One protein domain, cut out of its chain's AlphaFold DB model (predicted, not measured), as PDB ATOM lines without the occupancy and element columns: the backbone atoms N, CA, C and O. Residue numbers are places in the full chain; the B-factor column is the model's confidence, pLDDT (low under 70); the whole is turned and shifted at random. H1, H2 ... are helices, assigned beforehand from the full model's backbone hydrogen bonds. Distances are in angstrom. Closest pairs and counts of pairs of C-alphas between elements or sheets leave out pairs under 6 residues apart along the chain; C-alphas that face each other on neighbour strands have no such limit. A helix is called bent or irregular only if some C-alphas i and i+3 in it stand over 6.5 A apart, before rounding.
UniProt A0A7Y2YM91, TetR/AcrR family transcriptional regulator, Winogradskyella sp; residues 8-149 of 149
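This is residues 8 to 149 of the 149 residues of the protein "TetR/AcrR family transcriptional regulator" of Winogradskyella sp (UniProt A0A7Y2YM91). What shape is this? Long helix H4 runs through the middle, H5 folds back beside it and H1 packs along H5, making a loose three-helix bundle. H3 crosses H4, short H2 lies at one end, and at the other end residues 136 to 149, of which 136 to 147 belong to H6, stick out as an arm. How large is it? The 142 printed residues, with six named helices, H1 to H6 in chain order, and no named strand, are all helix in class, loose with a radius of gyration of the C-alphas of 18.7 A, and span 62 by 40 by 26 A.

Where is the longest helix? H4, residues 75 to 102, 40.8 A, begins at C-alpha 75 (138.168, 117.987, 111.550). Where are the others? H5 is residues 106 to 127, 33.5 A; H6, 130 to 147, 25.5 A, ends at C-alpha 147 (135.872, 127.093, 87.914). H1 is 12 to 29, 25.8 A; H2, 31 to 38; H3, 44 to 64, 29.7 A.

What touches H4? Its residues 92 to 100 touch H5 in a helical hairpin, opposite ways at a shallow tilt of 15 degrees, closest C-alphas Trp 100 and Thr 111, 5.5 A. Its residues 82 to 90 touch H3 at a steep tilt of 53 degrees, closest C-alphas Ser 59 and Lys 86, 5.4 A. And beyond? Residues 13 to 21 of H1 touch H5, closest C-alphas Leu 17 and Val 119, 6.9 A; residues 47 to 50 of H3 touch H2, closest C-alphas Leu 38 and Thr 47, 5.7 A. H5 and H6 meet only through their link. How are the backbones? Every O i to N i+4 pair is within hydrogen-bond range in H1, H2, H4 and H6, against 14 of 17 in H3 and 16 of 18 in H5. H3 and H5 are irregular: C-alphas 50 and 53 are 7.2 A apart, C-alphas 107 and 110 8.6 A.

Is it unbroken? The printed part has no cut and no long link. Where is confidence low? Residues 40 to 46, 128 to 130 and 147 to 149 are under 70.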
ATOM      1  N   ASN A   8     156.814 101.680 127.445       81.00
ATOM      2  CA  ASN A   8     156.274 103.039 127.450       81.00
ATOM      3  C   ASN A   8     157.120 104.000 126.602       81.00
ATOM      4  O   ASN A   8     156.548 104.877 125.948       81.00
ATOM      5  N   ALA A   9     158.437 103.775 126.543       84.25
ATOM      6  CA  ALA A   9     159.386 104.553 125.751       84.25
ATOM      7  C   ALA A   9     159.399 104.183 124.255       84.25
ATOM      8  O   ALA A   9     159.981 104.911 123.451       84.25
ATOM      9  N   PHE A  10     158.758 103.079 123.856       89.12
ATOM     10  CA  PHE A  10     158.753 102.633 122.464       89.12
ATOM     11  C   PHE A  10     157.995 103.591 121.544       89.12
ATOM     12  O   PHE A  10     156.948 104.152 121.901       89.12
ATOM     13  N   SER A  11     158.492 103.700 120.309       93.88
ATOM     14  CA  SER A  11     157.763 104.361 119.232       93.88
ATOM     15  C   SER A  11     156.446 103.618 118.941       93.88
ATOM     16  O   SER A  11     156.337 102.419 119.220       93.88
ATOM     17  N   PRO A  12     155.437 104.273 118.340       95.31
ATOM     18  CA  PRO A  12     154.196 103.599 117.952       95.31
ATOM     19  C   PRO A  12     154.431 102.364 117.062       95.31
ATOM     20  O   PRO A  12     153.739 101.357 117.207       95.31
ATOM     21  N   LYS A  13     155.446 102.418 116.187       95.44
ATOM     22  CA  LYS A  13     155.862 101.299 115.332       95.44
ATOM     23  C   LYS A  13     156.378 100.125 116.153       95.44
ATOM     24  O   LYS A  13     155.919  99.003 115.961       95.44
ATOM     25  N   ASP A  14     157.288 100.381 117.086       95.56
ATOM     26  CA  ASP A  14     157.913  99.321 117.885       95.56
ATOM     27  C   ASP A  14     156.915  98.714 118.879       95.56
ATOM     28  O   ASP A  14     156.931  97.507 119.126       95.56
ATOM     29  N   LYS A  15     155.966  99.518 119.379       96.31
ATOM     30  CA  LYS A  15     154.807  99.023 120.137       96.31
ATOM     31  C   LYS A  15     153.957  98.079 119.292       96.31
ATOM     32  O   LYS A  15     153.567  97.017 119.780       96.31
ATOM     33  N   LEU A  16     153.676  98.431 118.034       97.44
ATOM     34  CA  LEU A  16     152.910  97.569 117.136       97.44
ATOM     35  C   LEU A  16     153.669  96.279 116.805       97.44
ATOM     36  O   LEU A  16     153.087  95.210 116.935       97.44
ATOM     37  N   LEU A  17     154.960  96.354 116.469       97.50
ATOM     38  CA  LEU A  17     155.808  95.173 116.264       97.50
ATOM     39  C   LEU A  17     155.790  94.252 117.489       97.50
ATOM     40  O   LEU A  17     155.511  93.064 117.358       97.50
ATOM     41  N   SER A  18     155.989  94.815 118.684       96.19
ATOM     42  CA  SER A  18     155.948  94.060 119.943       96.19
ATOM     43  C   SER A  18     154.598  93.377 120.155       96.19
ATOM     44  O   SER A  18     154.549  92.213 120.544       96.19
ATOM     45  N   PHE A  19     153.490  94.074 119.865       97.31
ATOM     46  CA  PHE A  19     152.162  93.467 119.906       97.31
ATOM     47  C   PHE A  19     152.073  92.269 118.961       97.31
ATOM     48  O   PHE A  19     151.630  91.214 119.394       97.31
ATOM     49  N   TYR A  20     152.493  92.416 117.702       98.38
ATOM     50  CA  TYR A  20     152.399  91.342 116.716       98.38
ATOM     51  C   TYR A  20     153.235  90.126 117.125       98.38
ATOM     52  O   TYR A  20     152.691  89.028 117.157       98.38
ATOM     53  N   PHE A  21     154.502  90.306 117.509       97.50
ATOM     54  CA  PHE A  21     155.345  89.185 117.931       97.50
ATOM     55  C   PHE A  21     154.757  88.452 119.141       97.50
ATOM     56  O   PHE A  21     154.565  87.243 119.081       97.50
ATOM     57  N   THR A  22     154.352  89.169 120.195       96.56
ATOM     58  CA  THR A  22     153.719  88.535 121.365       96.56
ATOM     59  C   THR A  22     152.382  87.874 121.017       96.56
ATOM     60  O   THR A  22     152.068  86.792 121.506       96.56
ATOM     61  N   PHE A  23     151.566  88.506 120.172       97.50
ATOM     62  CA  PHE A  23     150.271  87.967 119.766       97.50
ATOM     63  C   PHE A  23     150.427  86.659 118.983       97.50
ATOM     64  O   PHE A  23     149.737  85.679 119.275       97.50
ATOM     65  N   PHE A  24     151.358  86.624 118.028       97.69
ATOM     66  CA  PHE A  24     151.610  85.442 117.209       97.69
ATOM     67  C   PHE A  24     152.394  84.352 117.943       97.69
ATOM     68  O   PHE A  24     152.142  83.177 117.695       97.69
ATOM     69  N   GLU A  25     153.233  84.696 118.918       96.56
ATOM     70  CA  GLU A  25     153.828  83.729 119.846       96.56
ATOM     71  C   GLU A  25     152.740  82.988 120.643       96.56
ATOM     72  O   GLU A  25     152.715  81.755 120.678       96.56
ATOM     73  N   VAL A  26     151.766  83.721 121.202       96.94
ATOM     74  CA  VAL A  26     150.621  83.127 121.916       96.94
ATOM     75  C   VAL A  26     149.751  82.283 120.979       96.94
ATOM     76  O   VAL A  26     149.293  81.206 121.372       96.94
ATOM     77  N   PHE A  27     149.528  82.729 119.740       96.12
ATOM     78  CA  PHE A  27     148.792  81.951 118.738       96.12
ATOM     79  C   PHE A  27     149.515  80.648 118.395       96.12
ATOM     80  O   PHE A  27     148.889  79.589 118.378       96.12
ATOM     81  N   THR A  28     150.826  80.711 118.177       96.75
ATOM     82  CA  THR A  28     151.681  79.554 117.897       96.75
ATOM     83  C   THR A  28     151.669  78.557 119.052       96.75
ATOM     84  O   THR A  28     151.446  77.368 118.820       96.75
ATOM     85  N   ALA A  29     151.787  79.026 120.298       96.88
ATOM     86  CA  ALA A  29     151.694  78.175 121.485       96.88
ATOM     87  C   ALA A  29     150.333  77.455 121.612       96.88
ATOM     88  O   ALA A  29     150.251  76.387 122.213       96.88
ATOM     89  N   ASN A  30     149.271  78.006 121.011       96.44
ATOM     90  CA  ASN A  30     147.901  77.480 121.058       96.44
ATOM     91  C   ASN A  30     147.365  77.097 119.665       96.44
ATOM     92  O   ASN A  30     146.157  77.172 119.409       96.44
ATOM     93  N   ARG A  31     148.248  76.691 118.741       93.81
ATOM     94  CA  ARG A  31     147.937  76.598 117.305       93.81
ATOM     95  C   ARG A  31     146.706  75.757 116.980       93.81
ATOM     96  O   ARG A  31     145.890  76.173 116.163       93.81
ATOM     97  N   SER A  32     146.563  74.582 117.590       92.75
ATOM     98  CA  SER A  32     145.433  73.681 117.324       92.75
ATOM     99  C   SER A  32     144.089  74.338 117.642       92.75
ATOM    100  O   SER A  32     143.169  74.276 116.827       92.75
ATOM    101  N   TYR A  33     144.001  75.027 118.783       92.19
ATOM    102  CA  TYR A  33     142.817  75.776 119.185       92.19
ATOM    103  C   TYR A  33     142.527  76.918 118.213       92.19
ATOM    104  O   TYR A  33     141.404  77.036 117.732       92.19
ATOM    105  N   VAL A  34     143.536  77.731 117.887       92.44
ATOM    106  CA  VAL A  34     143.356  78.884 116.995       92.44
ATOM    107  C   VAL A  34     142.918  78.433 115.602       92.44
ATOM    108  O   VAL A  34     141.958  78.975 115.060       92.44
ATOM    109  N   VAL A  35     143.564  77.410 115.033       91.19
ATOM    110  CA  VAL A  35     143.179  76.843 113.732       91.19
ATOM    111  C   VAL A  35     141.744  76.331 113.777       91.19
ATOM    112  O   VAL A  35     140.975  76.642 112.878       91.19
ATOM    113  N   HIS A  36     141.351  75.600 114.821       88.44
ATOM    114  CA  HIS A  36     139.982  75.102 114.955       88.44
ATOM    115  C   HIS A  36     138.951  76.233 115.108       88.44
ATOM    116  O   HIS A  36     137.908  76.215 114.459       88.44
ATOM    117  N   ALA A  37     139.250  77.247 115.926       86.88
ATOM    118  CA  ALA A  37     138.366  78.383 116.180       86.88
ATOM    119  C   ALA A  37     138.202  79.302 114.957       86.88
ATOM    120  O   ALA A  37     137.157  79.935 114.792       86.88
ATOM    121  N   LEU A  38     139.231  79.387 114.109       85.44
ATOM    122  CA  LEU A  38     139.225  80.194 112.886       85.44
ATOM    123  C   LEU A  38     138.855  79.394 111.634       85.44
ATOM    124  O   LEU A  38     138.551  80.001 110.603       85.44
ATOM    125  N   GLN A  39     138.849  78.059 111.707       74.62
ATOM    126  CA  GLN A  39     138.423  77.202 110.610       74.62
ATOM    127  C   GLN A  39     136.971  77.526 110.238       74.62
ATOM    128  O   GLN A  39     136.097  77.586 111.107       74.62
ATOM    129  N   PRO A  40     136.674  77.716 108.942       62.16
ATOM    130  CA  PRO A  40     135.327  78.005 108.483       62.16
ATOM    131  C   PRO A  40     134.462  76.738 108.553       62.16
ATOM    132  O   PRO A  40     134.118  76.137 107.538       62.16
ATOM    133  N   HIS A  41     134.056  76.321 109.750       55.31
ATOM    134  CA  HIS A  41     132.970  75.363 109.894       55.31
ATOM    135  C   HIS A  41     131.660  76.068 109.495       55.31
ATOM    136  O   HIS A  41     131.080  76.843 110.254       55.31
ATOM    137  N   LYS A  42     131.213  75.813 108.257       47.31
ATOM    138  CA  LYS A  42     129.895  76.190 107.704       47.31
ATOM    139  C   LYS A  42     129.586  77.701 107.582       47.31
ATOM    140  O   LYS A  42     128.427  78.090 107.686       47.31
ATOM    141  N   GLY A  43     130.582  78.543 107.275       53.09
ATOM    142  CA  GLY A  43     130.360  79.904 106.748       53.09
ATOM    143  C   GLY A  43     131.332  80.973 107.266       53.09
ATOM    144  O   GLY A  43     131.587  81.061 108.464       53.09
ATOM    145  N   GLN A  44     131.828  81.840 106.372       57.66
ATOM    146  CA  GLN A  44     132.723  82.978 106.683       57.66
ATOM    147  C   GLN A  44     132.154  83.957 107.733       57.66
ATOM    148  O   GLN A  44     132.908  84.664 108.402       57.66
ATOM    149  N   LEU A  45     130.828  83.974 107.915       55.75
ATOM    150  CA  LEU A  45     130.136  84.801 108.910       55.75
ATOM    151  C   LEU A  45     130.507  84.432 110.361       55.75
ATOM    152  O   LEU A  45     130.483  85.301 111.233       55.75
ATOM    153  N   ASN A  46     130.907  83.182 110.625       66.44
ATOM    154  CA  ASN A  46     131.292  82.742 111.971       66.44
ATOM    155  C   ASN A  46     132.655  83.308 112.398       66.44
ATOM    156  O   ASN A  46     132.787  83.790 113.522       66.44
ATOM    157  N   THR A  47     133.641  83.351 111.498       72.12
ATOM    158  CA  THR A  47     134.982  83.877 111.799       72.12
ATOM    159  C   THR A  47     134.942  85.372 112.127       72.12
ATOM    160  O   THR A  47     135.553  85.810 113.099       72.12
ATOM    161  N   MET A  48     134.161  86.169 111.384       75.75
ATOM    162  CA  MET A  48     134.012  87.602 111.687       75.75
ATOM    163  C   MET A  48     133.360  87.849 113.053       75.75
ATOM    164  O   MET A  48     133.726  88.793 113.752       75.75
ATOM    165  N   ARG A  49     132.419  86.987 113.461       80.12
ATOM    166  CA  ARG A  49     131.788  87.064 114.782       80.12
ATOM    167  C   ARG A  49     132.778  86.737 115.900       80.12
ATOM    168  O   ARG A  49     132.818  87.471 116.884       80.12
ATOM    169  N   VAL A  50     133.595  85.694 115.729       84.38
ATOM    170  CA  VAL A  50     134.657  85.309 116.681       84.38
ATOM    171  C   VAL A  50     135.691  86.426 116.840       84.38
ATOM    172  O   VAL A  50     136.128  86.716 117.950       84.38
ATOM    173  N   LEU A  51     136.037  87.107 115.746       90.38
ATOM    174  CA  LEU A  51     137.039  88.173 115.741       90.38
ATOM    175  C   LEU A  51     136.502  89.551 116.167       90.38
ATOM    176  O   LEU A  51     137.294  90.467 116.372       90.38
ATOM    177  N   SER A  52     135.189  89.734 116.331       91.75
ATOM    178  CA  SER A  52     134.593  91.038 116.670       91.75
ATOM    179  C   SER A  52     135.128  91.656 117.981       91.75
ATOM    180  O   SER A  52     135.525  92.828 117.967       91.75
ATOM    181  N   PRO A  53     135.249  90.908 119.099       93.88
ATOM    182  CA  PRO A  53     135.849  91.440 120.327       93.88
ATOM    183  C   PRO A  53     137.324  91.827 120.151       93.88
ATOM    184  O   PRO A  53     137.769  92.845 120.692       93.88
ATOM    185  N   LEU A  54     138.066  91.046 119.355       95.25
ATOM    186  CA  LEU A  54     139.448  91.354 119.002       95.25
ATOM    187  C   LEU A  54     139.516  92.647 118.186       95.25
ATOM    188  O   LEU A  54     140.303  93.519 118.535       95.25
ATOM    189  N   LYS A  55     138.653  92.817 117.171       96.00
ATOM    190  CA  LYS A  55     138.583  94.046 116.368       96.00
ATOM    191  C   LYS A  55     138.406  95.267 117.259       96.00
ATOM    192  O   LYS A  55     139.158  96.224 117.129       96.00
ATOM    193  N   LYS A  56     137.447  95.227 118.191       96.38
ATOM    194  CA  LYS A  56     137.182  96.348 119.102       96.38
ATOM    195  C   LYS A  56     138.421  96.707 119.930       96.38
ATOM    196  O   LYS A  56     138.826  97.868 119.939       96.38
ATOM    197  N   SER A  57     139.026  95.716 120.579       97.25
ATOM    198  CA  SER A  57     140.181  95.923 121.465       97.25
ATOM    199  C   SER A  57     141.424  96.361 120.687       97.25
ATOM    200  O   SER A  57     142.151  97.251 121.115       97.25
ATOM    201  N   PHE A  58     141.638  95.787 119.503       98.06
ATOM    202  CA  PHE A  58     142.750  96.135 118.627       98.06
ATOM    203  C   PHE A  58     142.594  97.542 118.043       98.06
ATOM    204  O   PHE A  58     143.532  98.325 118.081       98.06
ATOM    205  N   SER A  59     141.402  97.921 117.576       97.31
ATOM    206  CA  SER A  59     141.136  99.287 117.112       97.31
ATOM    207  C   SER A  59     141.350 100.326 118.212       97.31
ATOM    208  O   SER A  59     141.915 101.382 117.937       97.31
ATOM    209  N   GLN A  60     140.950 100.025 119.452       96.62
ATOM    210  CA  GLN A  60     141.268 100.871 120.604       96.62
ATOM    211  C   GLN A  60     142.777 100.939 120.832       96.62
ATOM    212  O   GLN A  60     143.312 102.027 120.999       96.62
ATOM    213  N   TYR A  61     143.482  99.810 120.802       97.44
ATOM    214  CA  TYR A  61     144.935  99.788 120.935       97.44
ATOM    215  C   TYR A  61     145.628 100.673 119.887       97.44
ATOM    216  O   TYR A  61     146.430 101.522 120.263       97.44
ATOM    217  N   ILE A  62     145.256 100.550 118.608       97.31
ATOM    218  CA  ILE A  62     145.784 101.379 117.512       97.31
ATOM    219  C   ILE A  62     145.550 102.872 117.763       97.31
ATOM    220  O   ILE A  62     146.441 103.679 117.519       97.31
ATOM    221  N   GLU A  63     144.387 103.246 118.293       94.44
ATOM    222  CA  GLU A  63     144.089 104.634 118.666       94.44
ATOM    223  C   GLU A  63     145.009 105.140 119.789       94.44
ATOM    224  O   GLU A  63     145.548 106.241 119.699       94.44
ATOM    225  N   HIS A  64     145.279 104.309 120.801       94.38
ATOM    226  CA  HIS A  64     146.173 104.653 121.914       94.38
ATOM    227  C   HIS A  64     147.661 104.659 121.539       94.38
ATOM    228  O   HIS A  64     148.471 105.196 122.294       94.38
ATOM    229  N   LEU A  65     148.045 104.089 120.392       94.25
ATOM    230  CA  LEU A  65     149.432 104.140 119.932       94.25
ATOM    231  C   LEU A  65     149.890 105.562 119.598       94.25
ATOM    232  O   LEU A  65     151.093 105.805 119.599       94.25
ATOM    233  N   GLY A  66     148.967 106.489 119.315       90.50
ATOM    234  CA  GLY A  66     149.318 107.869 118.978       90.50
ATOM    235  C   GLY A  66     150.148 107.967 117.696       90.50
ATOM    236  O   GLY A  66     151.100 108.745 117.625       90.50
ATOM    237  N   ILE A  67     149.827 107.139 116.695       91.94
ATOM    238  CA  ILE A  67     150.482 107.166 115.384       91.94
ATOM    239  C   ILE A  67     150.233 108.539 114.755       91.94
ATOM    240  O   ILE A  67     149.089 108.929 114.532       91.94
ATOM    241  N   LYS A  68     151.311 109.276 114.479       87.00
ATOM    242  CA  LYS A  68     151.227 110.586 113.828       87.00
ATOM    243  C   LYS A  68     150.846 110.402 112.360       87.00
ATOM    244  O   LYS A  68     151.490 109.633 111.654       87.00
ATOM    245  N   THR A  69     149.822 111.121 111.918       84.69
ATOM    246  CA  THR A  69     149.390 111.194 110.516       84.69
ATOM    247  C   THR A  69     149.581 112.612 109.980       84.69
ATOM    248  O   THR A  69     149.942 113.531 110.716       84.69
ATOM    249  N   ILE A  70     149.342 112.803 108.682       81.62
ATOM    250  CA  ILE A  70     149.416 114.120 108.039       81.62
ATOM    251  C   ILE A  70     148.364 115.055 108.636       81.62
ATOM    252  O   ILE A  70     147.186 114.712 108.644       81.62
ATOM    253  N   ASP A  71     148.788 116.251 109.043       80.81
ATOM    254  CA  ASP A  71     147.901 117.328 109.483       80.81
ATOM    255  C   ASP A  71     147.092 117.882 108.296       80.81
ATOM    256  O   ASP A  71     147.636 118.525 107.390       80.81
ATOM    257  N   LEU A  72     145.786 117.605 108.291       77.88
ATOM    258  CA  LEU A  72     144.858 118.049 107.249       77.88
ATOM    259  C   LEU A  72     144.143 119.362 107.579       77.88
ATOM    260  O   LEU A  72     143.456 119.886 106.699       77.88
ATOM    261  N   LYS A  73     144.322 119.910 108.791       79.31
ATOM    262  CA  LYS A  73     143.705 121.163 109.265       79.31
ATOM    263  C   LYS A  73     142.187 121.231 109.039       79.31
ATOM    264  O   LYS A  73     141.639 122.303 108.777       79.31
ATOM    265  N   GLN A  74     141.509 120.084 109.084       82.88
ATOM    266  CA  GLN A  74     140.067 119.972 108.877       82.88
ATOM    267  C   GLN A  74     139.528 118.749 109.622       82.88
ATOM    268  O   GLN A  74     139.801 117.607 109.254       82.88
ATOM    269  N   GLU A  75     138.662 118.997 110.605       85.62
ATOM    270  CA  GLU A  75     138.168 117.987 111.550       85.62
ATOM    271  C   GLU A  75     137.543 116.751 110.872       85.62
ATOM    272  O   GLU A  75     137.763 115.615 111.287       85.62
ATOM    273  N   GLN A  76     136.769 116.941 109.797       85.31
ATOM    274  CA  GLN A  76     136.139 115.827 109.075       85.31
ATOM    275  C   GLN A  76     137.168 114.937 108.367       85.31
ATOM    276  O   GLN A  76     137.010 113.715 108.326       85.31
ATOM    277  N   LEU A  77     138.233 115.537 107.830       82.56
ATOM    278  CA  LEU A  77     139.297 114.796 107.165       82.56
ATOM    279  C   LEU A  77     140.175 114.057 108.180       82.56
ATOM    280  O   LEU A  77     140.536 112.909 107.941       82.56
ATOM    281  N   GLU A  78     140.440 114.663 109.337       84.88
ATOM    282  CA  GLU A  78     141.142 114.020 110.458       84.88
ATOM    283  C   GLU A  78     140.353 112.820 111.004       84.88
ATOM    284  O   GLU A  78     140.904 111.734 111.200       84.88
ATOM    285  N   LYS A  79     139.028 112.955 111.164       87.50
ATOM    286  CA  LYS A  79     138.141 111.832 111.524       87.50
ATOM    287  C   LYS A  79     138.207 110.702 110.496       87.50
ATOM    288  O   LYS A  79     138.257 109.529 110.875       87.50
ATOM    289  N   PHE A  80     138.215 111.040 109.206       87.75
ATOM    290  CA  PHE A  80     138.335 110.057 108.133       87.75
ATOM    291  C   PHE A  80     139.700 109.358 108.140       87.75
ATOM    292  O   PHE A  80     139.743 108.133 108.049       87.75
ATOM    293  N   GLN A  81     140.799 110.098 108.321       87.06
ATOM    294  CA  GLN A  81     142.143 109.531 108.467       87.06
ATOM    295  C   GLN A  81     142.233 108.574 109.657       87.06
ATOM    296  O   GLN A  81     142.682 107.444 109.487       87.06
ATOM    297  N   ASN A  82     141.746 108.977 110.833       89.69
ATOM    298  CA  ASN A  82     141.766 108.136 112.033       89.69
ATOM    299  C   ASN A  82     140.941 106.856 111.852       89.69
ATOM    300  O   ASN A  82     141.340 105.776 112.295       89.69
ATOM    301  N   ARG A  83     139.789 106.946 111.178       92.56
ATOM    302  CA  ARG A  83     139.007 105.762 110.806       92.56
ATOM    303  C   ARG A  83     139.769 104.883 109.814       92.56
ATOM    304  O   ARG A  83     139.819 103.673 110.010       92.56
ATOM    305  N   GLY A  84     140.365 105.486 108.787       92.31
ATOM    306  CA  GLY A  84     141.169 104.799 107.781       92.31
ATOM    307  C   GLY A  84     142.333 104.032 108.400       92.31
ATOM    308  O   GLY A  84     142.490 102.855 108.107       92.31
ATOM    309  N   LEU A  85     143.070 104.659 109.322       93.62
ATOM    310  CA  LEU A  85     144.164 104.047 110.075       93.62
ATOM    311  C   LEU A  85     143.700 102.824 110.877       93.62
ATOM    312  O   LEU A  85     144.334 101.772 110.837       93.62
ATOM    313  N   LYS A  86     142.579 102.935 111.600       96.00
ATOM    314  CA  LYS A  86     142.043 101.819 112.396       96.00
ATOM    315  C   LYS A  86     141.605 100.642 111.525       96.00
ATOM    316  O   LYS A  86     141.879  99.493 111.868       96.00
ATOM    317  N   GLU A  87     140.927 100.918 110.414       95.81
ATOM    318  CA  GLU A  87     140.457  99.871 109.501       95.81
ATOM    319  C   GLU A  87     141.609  99.245 108.700       95.81
ATOM    320  O   GLU A  87     141.619  98.028 108.518       95.81
ATOM    321  N   SER A  88     142.610 100.025 108.275       95.31
ATOM    322  CA  SER A  88     143.791  99.499 107.576       95.31
ATOM    323  C   SER A  88     144.664  98.651 108.496       95.31
ATOM    324  O   SER A  88     145.078  97.563 108.102       95.31
ATOM    325  N   ALA A  89     144.874  99.077 109.744       97.38
ATOM    326  CA  ALA A  89     145.567  98.273 110.742       97.38
ATOM    327  C   ALA A  89     144.813  96.964 111.019       97.38
ATOM    328  O   ALA A  89     145.423  95.897 111.102       97.38
ATOM    329  N   TRP A  90     143.479  97.017 111.135       97.81
ATOM    330  CA  TRP A  90     142.664  95.811 111.301       97.81
ATOM    331  C   TRP A  90     142.809  94.862 110.109       97.81
ATOM    332  O   TRP A  90     142.991  93.659 110.287       97.81
ATOM    333  N   PHE A  91     142.787  95.404 108.892       96.56
ATOM    334  CA  PHE A  91     143.025  94.629 107.683       96.56
ATOM    335  C   PHE A  91     144.425  93.998 107.666       96.56
ATOM    336  O   PHE A  91     144.537  92.805 107.388       96.56
ATOM    337  N   GLN A  92     145.474  94.744 108.032       97.75
ATOM    338  CA  GLN A  92     146.834  94.209 108.158       97.75
ATOM    339  C   GLN A  92     146.858  93.016 109.121       97.75
ATOM    340  O   GLN A  92     147.397  91.972 108.772       97.75
ATOM    341  N   LEU A  93     146.232  93.132 110.299       97.88
ATOM    342  CA  LEU A  93     146.143  92.031 111.262       97.88
ATOM    343  C   LEU A  93     145.436  90.802 110.674       97.88
ATOM    344  O   LEU A  93     145.926  89.690 110.843       97.88
ATOM    345  N   LEU A  94     144.328  90.982 109.950       95.62
ATOM    346  CA  LEU A  94     143.632  89.873 109.287       95.62
ATOM    347  C   LEU A  94     144.509  89.168 108.247       95.62
ATOM    348  O   LEU A  94     144.524  87.937 108.193       95.62
ATOM    349  N   VAL A  95     145.246  89.930 107.437       96.25
ATOM    350  CA  VAL A  95     146.164  89.362 106.444       96.25
ATOM    351  C   VAL A  95     147.310  88.627 107.133       96.25
ATOM    352  O   VAL A  95     147.638  87.522 106.712       96.25
ATOM    353  N   THR A  96     147.865  89.160 108.225       98.06
ATOM    354  CA  THR A  96     148.895  88.456 109.005       98.06
ATOM    355  C   THR A  96     148.353  87.177 109.643       98.06
ATOM    356  O   THR A  96     149.023  86.155 109.577       98.06
ATOM    357  N   ILE A  97     147.133  87.185 110.200       96.12
ATOM    358  CA  ILE A  97     146.490  85.967 110.729       96.12
ATOM    359  C   ILE A  97     146.363  84.922 109.623       96.12
ATOM    360  O   ILE A  97     146.676  83.754 109.841       96.12
ATOM    361  N   LYS A  98     145.929  85.333 108.428       94.75
ATOM    362  CA  LYS A  98     145.836  84.418 107.293       94.75
ATOM    363  C   LYS A  98     147.207  83.888 106.870       94.75
ATOM    364  O   LYS A  98     147.335  82.688 106.665       94.75
ATOM    365  N   PHE A  99     148.216  84.751 106.787       97.19
ATOM    366  CA  PHE A  99     149.580  84.347 106.463       97.19
ATOM    367  C   PHE A  99     150.107  83.316 107.472       97.19
ATOM    368  O   PHE A  99     150.588  82.266 107.070       97.19
ATOM    369  N   TRP A 100     149.931  83.574 108.770       97.81
ATOM    370  CA  TRP A 100     150.328  82.668 109.850       97.81
ATOM    371  C   TRP A 100     149.597  81.318 109.810       97.81
ATOM    372  O   TRP A 100     150.209  80.277 110.044       97.81
ATOM    373  N   LEU A 101     148.297  81.304 109.483       95.06
ATOM    374  CA  LEU A 101     147.533  80.058 109.322       95.06
ATOM    375  C   LEU A 101     148.121  79.164 108.216       95.06
ATOM    376  O   LEU A 101     148.118  77.938 108.362       95.06
ATOM    377  N   ASP A 102     148.613  79.788 107.144       95.81
ATOM    378  CA  ASP A 102     149.158  79.129 105.956       95.81
ATOM    379  C   ASP A 102     150.684  78.864 106.068       95.81
ATOM    380  O   ASP A 102     151.251  78.155 105.233       95.81
ATOM    381  N   ASP A 103     151.360  79.395 107.095       97.38
ATOM    382  CA  ASP A 103     152.810  79.275 107.280       97.38
ATOM    383  C   ASP A 103     153.213  77.903 107.851       97.38
ATOM    384  O   ASP A 103     152.767  77.469 108.917       97.38
ATOM    385  N   THR A 104     154.082  77.217 107.110       96.00
ATOM    386  CA  THR A 104     154.658  75.905 107.437       96.00
ATOM    387  C   THR A 104     156.178  75.957 107.624       96.00
ATOM    388  O   THR A 104     156.820  74.911 107.725       96.00
ATOM    389  N   SER A 105     156.769  77.157 107.639       98.00
ATOM    390  CA  SER A 105     158.199  77.349 107.890       98.00
ATOM    391  C   SER A 105     158.593  76.970 109.318       98.00
ATOM    392  O   SER A 105     157.759  76.903 110.226       98.00
ATOM    393  N   ALA A 106     159.884  76.692 109.520       96.25
ATOM    394  CA  ALA A 106     160.405  76.346 110.833       96.25
ATOM    395  C   ALA A 106     160.135  77.494 111.814       96.25
ATOM    396  O   ALA A 106     160.476  78.643 111.545       96.25
ATOM    397  N   SER A 107     159.485  77.177 112.936       94.00
ATOM    398  CA  SER A 107     159.149  78.149 113.983       94.00
ATOM    399  C   SER A 107     158.398  79.399 113.498       94.00
ATOM    400  O   SER A 107     158.431  80.408 114.189       94.00
ATOM    401  N   PHE A 108     157.690  79.334 112.362       97.31
ATOM    402  CA  PHE A 108     156.948  80.468 111.783       97.31
ATOM    403  C   PHE A 108     157.827  81.665 111.368       97.31
ATOM    404  O   PHE A 108     157.349  82.799 111.316       97.31
ATOM    405  N   GLU A 109     159.094  81.428 111.006       97.56
ATOM    406  CA  GLU A 109     160.037  82.487 110.599       97.56
ATOM    407  C   GLU A 109     159.514  83.371 109.448       97.56
ATOM    408  O   GLU A 109     159.831  84.561 109.365       97.56
ATOM    409  N   LYS A 110     158.680  82.829 108.548       98.50
ATOM    410  CA  LYS A 110     158.090  83.617 107.456       98.50
ATOM    411  C   LYS A 110     157.009  84.559 107.962       98.50
ATOM    412  O   LYS A 110     156.874  85.654 107.416       98.50
ATOM    413  N   THR A 111     156.246  84.159 108.976       98.50
ATOM    414  CA  THR A 111     155.287  85.035 109.655       98.50
ATOM    415  C   THR A 111     156.018  86.187 110.332       98.50
ATOM    416  O   THR A 111     155.612  87.334 110.150       98.50
ATOM    417  N   ASP A 112     157.128  85.917 111.019       98.19
ATOM    418  CA  ASP A 112     157.947  86.961 111.646       98.19
ATOM    419  C   ASP A 112     158.476  87.960 110.610       98.19
ATOM    420  O   ASP A 112     158.330  89.178 110.763       98.19
ATOM    421  N   LEU A 113     158.988  87.452 109.485       98.44
ATOM    422  CA  LEU A 113     159.442  88.289 108.376       98.44
ATOM    423  C   LEU A 113     158.296  89.104 107.756       98.44
ATOM    424  O   LEU A 113     158.481  90.266 107.382       98.44
ATOM    425  N   PHE A 114     157.108  88.506 107.627       98.62
ATOM    426  CA  PHE A 114     155.919  89.196 107.137       98.62
ATOM    427  C   PHE A 114     155.519  90.334 108.078       98.62
ATOM    428  O   PHE A 114     155.238  91.437 107.607       98.62
ATOM    429  N   ILE A 115     155.517  90.099 109.394       98.62
ATOM    430  CA  ILE A 115     155.229  91.111 110.418       98.62
ATOM    431  C   ILE A 115     156.187  92.290 110.275       98.62
ATOM    432  O   ILE A 115     155.735  93.425 110.121       98.62
ATOM    433  N   GLU A 116     157.495  92.027 110.255       98.19
ATOM    434  CA  GLU A 116     158.510  93.077 110.173       98.19
ATOM    435  C   GLU A 116     158.336  93.925 108.907       98.19
ATOM    436  O   GLU A 116     158.265  95.158 108.970       98.19
ATOM    437  N   LYS A 117     158.212  93.267 107.748       98.25
ATOM    438  CA  LYS A 117     158.095  93.951 106.455       98.25
ATOM    439  C   LYS A 117     156.785  94.717 106.319       98.25
ATOM    440  O   LYS A 117     156.804  95.857 105.862       98.25
ATOM    441  N   SER A 118     155.662  94.111 106.699       97.88
ATOM    442  CA  SER A 118     154.339  94.728 106.544       97.88
ATOM    443  C   SER A 118     154.142  95.909 107.492       97.88
ATOM    444  O   SER A 118     153.719  96.970 107.041       97.88
ATOM    445  N   VAL A 119     154.522  95.784 108.771       97.50
ATOM    446  CA  VAL A 119     154.436  96.897 109.729       97.50
ATOM    447  C   VAL A 119     155.340  98.044 109.287       97.50
ATOM    448  O   VAL A 119     154.893  99.190 109.260       97.50
ATOM    449  N   ARG A 120     156.587  97.758 108.892       95.75
ATOM    450  CA  ARG A 120     157.501  98.794 108.398       95.75
ATOM    451  C   ARG A 120     156.929  99.512 107.177       95.75
ATOM    452  O   ARG A 120     156.860 100.734 107.192       95.75
ATOM    453  N   ALA A 121     156.444  98.766 106.185       94.19
ATOM    454  CA  ALA A 121     155.841  99.341 104.985       94.19
ATOM    455  C   ALA A 121     154.623 100.227 105.301       94.19
ATOM    456  O   ALA A 121     154.480 101.295 104.713       94.19
ATOM    457  N   SER A 122     153.768  99.822 106.246       93.31
ATOM    458  CA  SER A 122     152.613 100.623 106.666       93.31
ATOM    459  C   SER A 122     153.026 101.947 107.318       93.31
ATOM    460  O   SER A 122     152.405 102.972 107.052       93.31
ATOM    461  N   PHE A 123     154.076 101.950 108.145       92.44
ATOM    462  CA  PHE A 123     154.595 103.181 108.752       92.44
ATOM    463  C   PHE A 123     155.304 104.078 107.735       92.44
ATOM    464  O   PHE A 123     155.064 105.283 107.739       92.44
ATOM    465  N   ASP A 124     156.095 103.497 106.831       89.38
ATOM    466  CA  ASP A 124     156.726 104.238 105.737       89.38
ATOM    467  C   ASP A 124     155.648 104.894 104.851       89.38
ATOM    468  O   ASP A 124     155.774 106.055 104.482       89.38
ATOM    469  N   LEU A 125     154.529 104.212 104.573       85.62
ATOM    470  CA  LEU A 125     153.410 104.778 103.808       85.62
ATOM    471  C   LEU A 125     152.744 105.973 104.511       85.62
ATOM    472  O   LEU A 125     152.313 106.908 103.842       85.62
ATOM    473  N   ILE A 126     152.622 105.946 105.839       84.38
ATOM    474  CA  ILE A 126     151.982 107.024 106.610       84.38
ATOM    475  C   ILE A 126     152.869 108.276 106.661       84.38
ATOM    476  O   ILE A 126     152.346 109.391 106.628       84.38
ATOM    477  N   ASP A 127     154.190 108.094 106.728       76.31
ATOM    478  CA  ASP A 127     155.169 109.171 106.929       76.31
ATOM    479  C   ASP A 127     155.577 109.890 105.626       76.31
ATOM    480  O   ASP A 127     156.244 110.925 105.639       76.31
ATOM    481  N   VAL A 128     155.189 109.371 104.458       69.19
ATOM    482  CA  VAL A 128     155.679 109.910 103.185       69.19
ATOM    483  C   VAL A 128     154.877 111.123 102.680       69.19
ATOM    484  O   VAL A 128     153.648 111.132 102.576       69.19
ATOM    485  N   THR A 129     155.617 112.132 102.208       59.69
ATOM    486  CA  THR A 129     155.143 113.331 101.486       59.69
ATOM    487  C   THR A 129     154.158 113.097 100.315       59.69
ATOM    488  O   THR A 129     153.298 113.955 100.112       59.69
ATOM    489  N   PRO A 130     154.192 111.995  99.530       64.31
ATOM    490  CA  PRO A 130     153.292 111.766  98.397       64.31
ATOM    491  C   PRO A 130     151.805 111.788  98.748       64.31
ATOM    492  O   PRO A 130     151.005 112.222  97.925       64.31
ATOM    493  N   LEU A 131     151.415 111.390  99.965       70.38
ATOM    494  CA  LEU A 131     150.024 111.510 100.410       70.38
ATOM    495  C   LEU A 131     149.559 112.972 100.401       70.38
ATOM    496  O   LEU A 131     148.456 113.264  99.940       70.38
ATOM    497  N   LYS A 132     150.421 113.902 100.832       72.25
ATOM    498  CA  LYS A 132     150.154 115.344 100.754       72.25
ATOM    499  C   LYS A 132     149.989 115.788  99.298       72.25
ATOM    500  O   LYS A 132     149.023 116.477  98.989       72.25
ATOM    501  N   SER A 133     150.862 115.328  98.400       78.56
ATOM    502  CA  SER A 133     150.769 115.631  96.965       78.56
ATOM    503  C   SER A 133     149.482 115.099  96.321       78.56
ATOM    504  O   SER A 133     148.895 115.789  95.494       78.56
ATOM    505  N   ILE A 134     148.998 113.913  96.714       82.31
ATOM    506  CA  ILE A 134     147.715 113.353  96.240       82.31
ATOM    507  C   ILE A 134     146.540 114.212  96.716       82.31
ATOM    508  O   ILE A 134     145.624 114.497  95.943       82.31
ATOM    509  N   ILE A 135     146.566 114.652  97.976       78.81
ATOM    510  CA  ILE A 135     145.534 115.533  98.534       78.81
ATOM    511  C   ILE A 135     145.539 116.888  97.821       78.81
ATOM    512  O   ILE A 135     144.480 117.383  97.437       78.81
ATOM    513  N   ASP A 136     146.714 117.485  97.626       82.19
ATOM    514  CA  ASP A 136     146.857 118.771  96.942       82.19
ATOM    515  C   ASP A 136     146.430 118.672  95.468       82.19
ATOM    516  O   ASP A 136     145.736 119.559  94.968       82.19
ATOM    517  N   PHE A 137     146.723 117.553  94.800       88.06
ATOM    518  CA  PHE A 137     146.212 117.260  93.462       88.06
ATOM    519  C   PHE A 137     144.682 117.114  93.438       88.06
ATOM    520  O   PHE A 137     144.021 117.684  92.573       88.06
ATOM    521  N   GLY A 138     144.087 116.427  94.417       88.31
ATOM    522  CA  GLY A 138     142.630 116.340  94.556       88.31
ATOM    523  C   GLY A 138     141.973 117.710  94.767       88.31
ATOM    524  O   GLY A 138     140.952 118.011  94.145       88.31
ATOM    525  N   LYS A 139     142.588 118.577  95.585       85.69
ATOM    526  CA  LYS A 139     142.152 119.975  95.761       85.69
ATOM    527  C   LYS A 139     142.234 120.762  94.454       85.69
ATOM    528  O   LYS A 139     141.326 121.541  94.175       85.69
ATOM    529  N   PHE A 140     143.295 120.570  93.671       90.00
ATOM    530  CA  PHE A 140     143.439 121.171  92.346       90.00
ATOM    531  C   PHE A 140     142.313 120.722  91.407       90.00
ATOM    532  O   PHE A 140     141.567 121.567  90.925       90.00
ATOM    533  N   LEU A 141     142.099 119.410  91.240       90.75
ATOM    534  CA  LEU A 141     141.037 118.878  90.373       90.75
ATOM    535  C   LEU A 141     139.640 119.389  90.759       90.75
ATOM    536  O   LEU A 141     138.824 119.686  89.889       90.75
ATOM    537  N   PHE A 142     139.356 119.504  92.059       89.25
ATOM    538  CA  PHE A 142     138.089 120.049  92.545       89.25
ATOM    539  C   PHE A 142     137.920 121.534  92.198       89.25
ATOM    540  O   PHE A 142     136.840 121.935  91.767       89.25
ATOM    541  N   LYS A 143     138.980 122.342  92.352       87.62
ATOM    542  CA  LYS A 143     138.971 123.761  91.964       87.62
ATOM    543  C   LYS A 143     138.751 123.936  90.466       87.62
ATOM    544  O   LYS A 143     137.861 124.696  90.100       87.62
ATOM    545  N   GLU A 144     139.484 123.200  89.631       89.56
ATOM    546  CA  GLU A 144     139.333 123.267  88.170       89.56
ATOM    547  C   GLU A 144     137.910 122.892  87.740       89.56
ATOM    548  O   GLU A 144     137.283 123.596  86.954       89.56
ATOM    549  N   LYS A 145     137.332 121.836  88.328       81.31
ATOM    550  CA  LYS A 145     135.958 121.418  88.016       81.31
ATOM    551  C   LYS A 145     134.903 122.461  88.407       81.31
ATOM    552  O   LYS A 145     133.876 122.546  87.741       81.31
ATOM    553  N   ILE A 146     135.118 123.214  89.487       76.62
ATOM    554  CA  ILE A 146     134.192 124.271  89.926       76.62
ATOM    555  C   ILE A 146     134.373 125.548  89.112       76.62
ATOM    556  O   ILE A 146     133.383 126.206  88.842       76.62
ATOM    557  N   GLN A 147     135.599 125.895  88.716       63.47
ATOM    558  CA  GLN A 147     135.872 127.093  87.914       63.47
ATOM    559  C   GLN A 147     135.451 126.959  86.444       63.47
ATOM    560  O   GLN A 147     135.319 127.970  85.760       63.47
ATOM    561  N   MET A 148     135.235 125.736  85.953       58.62
ATOM    562  CA  MET A 148     134.681 125.477  84.618       58.62
ATOM    563  C   MET A 148     133.141 125.563  84.544       58.62
ATOM    564  O   MET A 148     132.601 125.410  83.449       58.62
ATOM    565  N   ASN A 149     132.450 125.809  85.665       45.56
ATOM    566  CA  ASN A 149     131.003 126.068  85.746       45.56
ATOM    567  C   ASN A 149     130.734 127.503  86.209       45.56
ATOM    568  O   ASN A 149     129.668 128.032  85.826       45.56
TER     569      ASN A 149